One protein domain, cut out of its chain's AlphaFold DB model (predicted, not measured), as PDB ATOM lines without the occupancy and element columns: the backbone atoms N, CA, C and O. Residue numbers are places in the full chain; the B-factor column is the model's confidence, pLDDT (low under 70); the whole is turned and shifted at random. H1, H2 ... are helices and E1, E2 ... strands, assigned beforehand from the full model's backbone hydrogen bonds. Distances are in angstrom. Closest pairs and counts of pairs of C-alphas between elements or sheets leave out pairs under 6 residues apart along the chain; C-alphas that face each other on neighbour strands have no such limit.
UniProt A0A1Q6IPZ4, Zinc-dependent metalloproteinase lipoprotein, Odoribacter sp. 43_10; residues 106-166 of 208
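Overview. This is residues 106 to 166 of the 208 residues of the protein "Zinc-dependent metalloproteinase lipoprotein" of Odoribacter sp. 43_10 (UniProt A0A1Q6IPZ4). This small body has little regular structure: a helix, H1, lies beyond the E1 edge of a two-stranded hairpin, E1 and E2, on the side away from E2, with short H2 leading straight into E1 and long stretches with no named element, residues 106 to 120 and 152 to 166, before and after. The printed part has 61 residues, only 19 in named elements, ordered H1, H2, E1, E2; the class is mixed, helices and strands. It is compact and rounded, radius of gyration of the C-alphas 11.5 A, spans 34 by 25 by 17 A.

Along the chain. H1, residues 121 to 129, begins at C-alpha (-10.610, -6.207, 54.001) and is 12.1 A long. H2 is residues 137 to 140, E1 141 to 143, and E2 149 to 151, ending at C-alpha (-14.958, -0.345, 42.066).

Arrangement. E1 and E2 are antiparallel at 150 degrees; N 142 and O 150 are 2.8 A apart. The closest C-alphas of H1 and E1, Tyr 124 and Arg 142, are 7.3 A apart. H1 and H2 are close but not clearly touching, C-alphas 128 and 139 being 7.1 A apart. H1 and E2 are apart. In H1 every O i to N i+4 pair is within hydrogen-bond range; H2 is too short for one.

Size, cuts and confidence. The farthest C-alphas, Tyr 112 and Pro 134, are 34.1 A apart. The printed part has no cut and no long link, and no printed residue is under 70 in pLDDT.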
ATOM      1  N   GLY A 106      -7.920 -13.026  54.937       90.56
ATOM      2  CA  GLY A 106      -7.261 -12.984  53.631       90.56
ATOM      3  C   GLY A 106      -8.283 -13.153  52.511       90.56
ATOM      4  O   GLY A 106      -9.206 -12.358  52.420       90.56
ATOM      5  N   CYS A 107      -8.161 -14.209  51.706       93.00
ATOM      6  CA  CYS A 107      -9.080 -14.545  50.606       93.00
ATOM      7  C   CYS A 107      -9.800 -15.890  50.820       93.00
ATOM      8  O   CYS A 107     -10.130 -16.584  49.860       93.00
ATOM      9  N   ASN A 108      -9.974 -16.300  52.081       92.62
ATOM     10  CA  ASN A 108     -10.462 -17.638  52.436       92.62
ATOM     11  C   ASN A 108     -11.958 -17.687  52.776       92.62
ATOM     12  O   ASN A 108     -12.515 -18.777  52.908       92.62
ATOM     13  N   GLU A 109     -12.606 -16.535  52.942       93.56
ATOM     14  CA  GLU A 109     -14.044 -16.450  53.201       93.56
ATOM     15  C   GLU A 109     -14.809 -16.189  51.904       93.56
ATOM     16  O   GLU A 109     -14.268 -15.658  50.937       93.56
ATOM     17  N   THR A 110     -16.076 -16.591  51.874       94.94
ATOM     18  CA  THR A 110     -16.969 -16.399  50.731       94.94
ATOM     19  C   THR A 110     -18.317 -15.904  51.225       94.94
ATOM     20  O   THR A 110     -18.814 -16.354  52.261       94.94
ATOM     21  N   ASP A 111     -18.929 -15.016  50.451       97.69
ATOM     22  CA  ASP A 111     -20.302 -14.563  50.653       97.69
ATOM     23  C   ASP A 111     -21.339 -15.487  49.983       97.69
ATOM     24  O   ASP A 111     -22.551 -15.250  50.059       97.69
ATOM     25  N   TYR A 112     -20.856 -16.566  49.353       98.06
ATOM     26  CA  TYR A 112     -21.616 -17.556  48.597       98.06
ATOM     27  C   TYR A 112     -22.319 -17.000  47.349       98.06
ATOM     28  O   TYR A 112     -23.311 -17.585  46.902       98.06
ATOM     29  N   CYS A 113     -21.829 -15.891  46.790       98.12
ATOM     30  CA  CYS A 113     -22.291 -15.322  45.531       98.12
ATOM     31  C   CYS A 113     -21.121 -15.261  44.534       98.12
ATOM     32  O   CYS A 113     -20.149 -14.560  44.731       98.12
ATOM     33  N   GLU A 114     -21.197 -15.990  43.419       96.69
ATOM     34  CA  GLU A 114     -20.078 -16.025  42.450       96.69
ATOM     35  C   GLU A 114     -19.903 -14.720  41.646       96.69
ATOM     36  O   GLU A 114     -18.908 -14.548  40.950       96.69
ATOM     37  N   ASP A 115     -20.879 -13.805  41.691       97.50
ATOM     38  CA  ASP A 115     -20.879 -12.550  40.927       97.50
ATOM     39  C   ASP A 115     -20.477 -11.329  41.778       97.50
ATOM     40  O   ASP A 115     -20.596 -10.186  41.323       97.50
ATOM     41  N   THR A 116     -19.999 -11.566  43.003       97.44
ATOM     42  CA  THR A 116     -19.411 -10.576  43.908       97.44
ATOM     43  C   THR A 116     -17.898 -10.810  43.993       97.44
ATOM     44  O   THR A 116     -17.446 -11.815  44.536       97.44
ATOM     45  N   PRO A 117     -17.078  -9.892  43.453       96.50
ATOM     46  CA  PRO A 117     -15.630  -9.972  43.607       96.50
ATOM     47  C   PRO A 117     -15.228  -9.914  45.087       96.50
ATOM     48  O   PRO A 117     -15.591  -8.966  45.789       96.50
ATOM     49  N   ASN A 118     -14.476 -10.912  45.549       96.50
ATOM     50  CA  ASN A 118     -13.982 -10.989  46.923       96.50
ATOM     51  C   ASN A 118     -12.659 -10.231  47.073       96.50
ATOM     52  O   ASN A 118     -11.855 -10.191  46.142       96.50
ATOM     53  N   TYR A 119     -12.391  -9.673  48.251       97.56
ATOM     54  CA  TYR A 119     -11.122  -9.019  48.562       97.56
ATOM     55  C   TYR A 119     -10.781  -9.115  50.055       97.56
ATOM     56  O   TYR A 119     -11.664  -9.273  50.897       97.56
ATOM     57  N   ASP A 120      -9.498  -8.970  50.393       97.38
ATOM     58  CA  ASP A 120      -9.044  -8.918  51.786       97.38
ATOM     59  C   ASP A 120      -9.287  -7.528  52.396       97.38
ATOM     60  O   ASP A 120      -8.610  -6.539  52.071       97.38
ATOM     61  N   ARG A 121     -10.251  -7.451  53.318       96.69
ATOM     62  CA  ARG A 121     -10.610  -6.207  54.001       96.69
ATOM     63  C   ARG A 121      -9.506  -5.692  54.911       96.69
ATOM     64  O   ARG A 121      -9.379  -4.471  55.034       96.69
ATOM     65  N   ASN A 122      -8.709  -6.564  55.525       96.44
ATOM     66  CA  ASN A 122      -7.644  -6.135  56.430       96.44
ATOM     67  C   ASN A 122      -6.567  -5.385  55.651       96.44
ATOM     68  O   ASN A 122      -6.259  -4.246  55.993       96.44
ATOM     69  N   THR A 123      -6.109  -5.956  54.533       96.00
ATOM     70  CA  THR A 123      -5.152  -5.298  53.629       96.00
ATOM     71  C   THR A 123      -5.673  -3.937  53.142       96.00
ATOM     72  O   THR A 123      -4.949  -2.938  53.171       96.00
ATOM     73  N   TYR A 124      -6.947  -3.855  52.735       97.06
ATOM     74  CA  TYR A 124      -7.557  -2.584  52.324       97.06
ATOM     75  C   TYR A 124      -7.610  -1.560  53.472       97.06
ATOM     76  O   TYR A 124      -7.288  -0.386  53.279       97.06
ATOM     77  N   THR A 125      -7.995  -1.996  54.672       96.19
ATOM     78  CA  THR A 125      -8.139  -1.126  55.847       96.19
ATOM     79  C   THR A 125      -6.782  -0.619  56.340       96.19
ATOM     80  O   THR A 125      -6.653   0.557  56.677       96.19
ATOM     81  N   GLU A 126      -5.750  -1.465  56.329       96.56
ATOM     82  CA  GLU A 126      -4.369  -1.076  56.631       96.56
ATOM     83  C   GLU A 126      -3.879   0.017  55.683       96.56
ATOM     84  O   GLU A 126      -3.375   1.043  56.141       96.56
ATOM     85  N   TRP A 127      -4.097  -0.149  54.374       96.25
ATOM     86  CA  TRP A 127      -3.774   0.877  53.384       96.25
ATOM     87  C   TRP A 127      -4.564   2.171  53.616       96.25
ATOM     88  O   TRP A 127      -3.966   3.249  53.659       96.25
ATOM     89  N   LEU A 128      -5.880   2.083  53.832       96.56
ATOM     90  CA  LEU A 128      -6.740   3.246  54.077       96.56
ATOM     91  C   LEU A 128      -6.271   4.053  55.300       96.56
ATOM     92  O   LEU A 128      -6.284   5.284  55.270       96.56
ATOM     93  N   ASN A 129      -5.799   3.372  56.348       95.69
ATOM     94  CA  ASN A 129      -5.272   3.992  57.567       95.69
ATOM     95  C   ASN A 129      -3.944   4.744  57.359       95.69
ATOM     96  O   ASN A 129      -3.578   5.564  58.201       95.69
ATOM     97  N   THR A 130      -3.231   4.516  56.250       96.88
ATOM     98  CA  THR A 130      -2.041   5.311  55.890       96.88
ATOM     99  C   THR A 130      -2.388   6.674  55.287       96.88
ATOM    100  O   THR A 130      -1.530   7.554  55.198       96.88
ATOM    101  N   LEU A 131      -3.643   6.867  54.871       96.19
ATOM    102  CA  LEU A 131      -4.097   8.064  54.175       96.19
ATOM    103  C   LEU A 131      -4.678   9.095  55.146       96.19
ATOM    104  O   LEU A 131      -5.321   8.773  56.143       96.19
ATOM    105  N   SER A 132      -4.507  10.372  54.808       94.62
ATOM    106  CA  SER A 132      -5.161  11.492  55.497       94.62
ATOM    107  C   SER A 132      -6.352  11.999  54.690       94.62
ATOM    108  O   SER A 132      -6.307  12.025  53.463       94.62
ATOM    109  N   LYS A 133      -7.414  12.437  55.375       91.44
ATOM    110  CA  LYS A 133      -8.565  13.072  54.718       91.44
ATOM    111  C   LYS A 133      -8.180  14.461  54.158       91.44
ATOM    112  O   LYS A 133      -7.389  15.154  54.800       91.44
ATOM    113  N   PRO A 134      -8.778  14.913  53.036       92.88
ATOM    114  CA  PRO A 134      -9.790  14.218  52.234       92.88
ATOM    115  C   PRO A 134      -9.199  13.030  51.468       92.88
ATOM    116  O   PRO A 134      -8.087  13.107  50.954       92.88
ATOM    117  N   TYR A 135      -9.947  11.927  51.407       93.62
ATOM    118  CA  TYR A 135      -9.491  10.726  50.713       93.62
ATOM    119  C   TYR A 135      -9.462  10.928  49.189       93.62
ATOM    120  O   TYR A 135     -10.347  11.602  48.652       93.62
ATOM    121  N   PRO A 136      -8.474  10.340  48.490       94.12
ATOM    122  CA  PRO A 136      -8.418  10.351  47.030       94.12
ATOM    123  C   PRO A 136      -9.448   9.354  46.451       94.12
ATOM    124  O   PRO A 136      -9.949   8.506  47.184       94.12
ATOM    125  N   GLN A 137      -9.816   9.443  45.165       93.62
ATOM    126  CA  GLN A 137     -10.904   8.617  44.595       93.62
ATOM    127  C   GLN A 137     -10.613   7.110  44.615       93.62
ATOM    128  O   GLN A 137     -11.529   6.292  44.636       93.62
ATOM    129  N   GLU A 138      -9.341   6.740  44.658       95.56
ATOM    130  CA  GLU A 138      -8.838   5.374  44.665       95.56
ATOM    131  C   GLU A 138      -9.329   4.570  45.873       95.56
ATOM    132  O   GLU A 138      -9.347   3.344  45.808       95.56
ATOM    133  N   VAL A 139      -9.798   5.223  46.947       97.06
ATOM    134  CA  VAL A 139     -10.398   4.517  48.093       97.06
ATOM    135  C   VAL A 139     -11.679   3.765  47.731       97.06
ATOM    136  O   VAL A 139     -12.086   2.879  48.467       97.06
ATOM    137  N   PHE A 140     -12.316   4.067  46.598       97.25
ATOM    138  CA  PHE A 140     -13.466   3.300  46.108       97.25
ATOM    139  C   PHE A 140     -13.063   2.050  45.315       97.25
ATOM    140  O   PHE A 140     -13.923   1.237  44.987       97.25
ATOM    141  N   THR A 141     -11.776   1.870  45.018       97.44
ATOM    142  CA  THR A 141     -11.255   0.703  44.302       97.44
ATOM    143  C   THR A 141     -10.832  -0.386  45.290       97.44
ATOM    144  O   THR A 141     -10.425  -0.109  46.420       97.44
ATOM    145  N   ARG A 142     -10.949  -1.646  44.876       97.19
ATOM    146  CA  ARG A 142     -10.497  -2.840  45.595       97.19
ATOM    147  C   ARG A 142      -9.549  -3.640  44.714       97.19
ATOM    148  O   ARG A 142      -9.700  -3.642  43.492       97.19
ATOM    149  N   ASN A 143      -8.608  -4.326  45.353       96.75
ATOM    150  CA  ASN A 143      -7.802  -5.366  44.724       96.75
ATOM    151  C   ASN A 143      -8.431  -6.704  45.096       96.75
ATOM    152  O   ASN A 143      -8.373  -7.107  46.258       96.75
ATOM    153  N   GLY A 144      -9.088  -7.321  44.126       96.31
ATOM    154  CA  GLY A 144      -9.766  -8.590  44.287       96.31
ATOM    155  C   GLY A 144      -8.796  -9.752  44.445       96.31
ATOM    156  O   GLY A 144      -7.623  -9.699  44.059       96.31
ATOM    157  N   CYS A 145      -9.306 -10.810  45.056       95.75
ATOM    158  CA  CYS A 145      -8.562 -12.019  45.369       95.75
ATOM    159  C   CYS A 145      -8.112 -12.800  44.124       95.75
ATOM    160  O   CYS A 145      -7.185 -13.605  44.224       95.75
ATOM    161  N   GLU A 146      -8.711 -12.553  42.955       93.50
ATOM    162  CA  GLU A 146      -8.326 -13.168  41.678       93.50
ATOM    163  C   GLU A 146      -7.365 -12.276  40.864       93.50
ATOM    164  O   GLU A 146      -7.014 -12.591  39.725       93.50
ATOM    165  N   GLY A 147      -6.870 -11.187  41.468       92.56
ATOM    166  CA  GLY A 147      -5.916 -10.250  40.868       92.56
ATOM    167  C   GLY A 147      -6.560  -9.150  40.023       92.56
ATOM    168  O   GLY A 147      -5.855  -8.348  39.407       92.56
ATOM    169  N   GLU A 148      -7.886  -9.093  39.985       95.19
ATOM    170  CA  GLU A 148      -8.667  -8.037  39.367       95.19
ATOM    171  C   GLU A 148      -8.715  -6.777  40.242       95.19
ATOM    172  O   GLU A 148      -8.655  -6.834  41.466       95.19
ATOM    173  N   SER A 149      -8.871  -5.608  39.621       96.81
ATOM    174  CA  SER A 149      -9.251  -4.391  40.344       96.81
ATOM    175  C   SER A 149     -10.677  -4.013  39.977       96.81
ATOM    176  O   SER A 149     -11.046  -4.026  38.801       96.81
ATOM    177  N   PHE A 150     -11.475  -3.639  40.971       97.56
ATOM    178  CA  PHE A 150     -12.874  -3.275  40.768       97.56
ATOM    179  C   PHE A 150     -13.293  -2.112  41.663       97.56
ATOM    180  O   PHE A 150     -12.669  -1.829  42.682       97.56
ATOM    181  N   ILE A 151     -14.364  -1.423  41.275       97.69
ATOM    182  CA  ILE A 151     -14.958  -0.345  42.066       97.69
ATOM    183  C   ILE A 151     -15.994  -0.946  43.014       97.69
ATOM    184  O   ILE A 151     -16.932  -1.616  42.570       97.69
ATOM    185  N   SER A 152     -15.862  -0.672  44.310       97.94
ATOM    186  CA  SER A 152     -16.818  -1.136  45.306       97.94
ATOM    187  C   SER A 152     -18.146  -0.384  45.197       97.94
ATOM    188  O   SER A 152     -18.224   0.839  45.330       97.94
ATOM    189  N   THR A 153     -19.208  -1.147  44.940       97.69
ATOM    190  CA  THR A 153     -20.586  -0.648  44.786       97.69
ATOM    191  C   THR A 153     -21.604  -1.423  45.620       97.69
ATOM    192  O   THR A 153     -22.768  -1.023  45.686       97.69
ATOM    193  N   ASN A 154     -21.195  -2.531  46.246       98.44
ATOM    194  CA  ASN A 154     -22.117  -3.445  46.909       98.44
ATOM    195  C   ASN A 154     -22.586  -2.890  48.259       98.44
ATOM    196  O   ASN A 154     -21.784  -2.348  49.016       98.44
ATOM    197  N   ILE A 155     -23.875  -3.044  48.569       98.19
ATOM    198  CA  ILE A 155     -24.443  -2.645  49.869       98.19
ATOM    199  C   ILE A 155     -23.843  -3.466  51.020       98.19
ATOM    200  O   ILE A 155     -23.686  -2.935  52.113       98.19
ATOM    201  N   MET A 156     -23.453  -4.718  50.765       98.38
ATOM    202  CA  MET A 156     -22.830  -5.615  51.746       98.38
ATOM    203  C   MET A 156     -21.321  -5.367  51.940       98.38
ATOM    204  O   MET A 156     -20.639  -6.198  52.532       98.38
ATOM    205  N   ASP A 157     -20.778  -4.266  51.410       97.56
ATOM    206  CA  ASP A 157     -19.396  -3.838  51.652       97.56
ATOM    207  C   ASP A 157     -19.329  -2.738  52.729       97.56
ATOM    208  O   ASP A 157     -20.315  -2.048  52.998       97.56
ATOM    209  N   TYR A 158     -18.143  -2.538  53.301       94.38
ATOM    210  CA  TYR A 158     -17.814  -1.527  54.294       94.38
ATOM    211  C   TYR A 158     -16.895  -0.424  53.765       94.38
ATOM    212  O   TYR A 158     -16.193  -0.546  52.759       94.38
ATOM    213  N   PHE A 159     -16.881   0.680  54.517       88.94
ATOM    214  CA  PHE A 159     -16.058   1.864  54.273       88.94
ATOM    215  C   PHE A 159     -16.318   2.499  52.900       88.94
ATOM    216  O   PHE A 159     -17.454   2.537  52.446       88.94
ATOM    217  N   CYS A 160     -15.299   3.098  52.279       93.44
ATOM    218  CA  CYS A 160     -15.425   3.873  51.048       93.44
ATOM    219  C   CYS A 160     -15.919   3.014  49.867       93.44
ATOM    220  O   CYS A 160     -15.131   2.454  49.110       93.44
ATOM    221  N   SER A 161     -17.236   2.898  49.737       95.50
ATOM    222  CA  SER A 161     -17.973   2.162  48.712       95.50
ATOM    223  C   SER A 161     -19.175   3.001  48.283       95.50
ATOM    224  O   SER A 161     -19.676   3.819  49.056       95.50
ATOM    225  N   TYR A 162     -19.646   2.824  47.049       95.69
ATOM    226  CA  TYR A 162     -20.872   3.487  46.603       95.69
ATOM    227  C   TYR A 162     -22.142   2.905  47.242       95.69
ATOM    228  O   TYR A 162     -23.165   3.587  47.220       95.69
ATOM    229  N   GLN A 163     -22.087   1.672  47.771       95.81
ATOM    230  CA  GLN A 163     -23.168   0.989  48.503       95.81
ATOM    231  C   GLN A 163     -24.571   1.197  47.900       95.81
ATOM    232  O   GLN A 163     -25.526   1.564  48.585       95.81
ATOM    233  N   ASN A 164     -24.706   0.985  46.591       96.06
ATOM    234  CA  ASN A 164     -25.923   1.292  45.833       96.06
ATOM    235  C   ASN A 164     -26.418   0.128  44.964       96.06
ATOM    236  O   ASN A 164     -27.285   0.321  44.108       96.06
ATOM    237  N   ARG A 165     -25.867  -1.076  45.156       97.25
ATOM    238  CA  ARG A 165     -26.162  -2.234  44.314       97.25
ATOM    239  C   ARG A 165     -26.167  -3.550  45.097       97.25
ATOM    240  O   ARG A 165     -25.304  -3.785  45.936       97.25
ATOM    241  N   PHE A 166     -27.101  -4.424  44.726       98.56
ATOM    242  CA  PHE A 166     -27.029  -5.871  44.945       98.56
ATOM    243  C   PHE A 166     -26.805  -6.588  43.608       98.56
ATOM    244  O   PHE A 166     -27.126  -6.052  42.539       98.56
TER     245      PHE A 166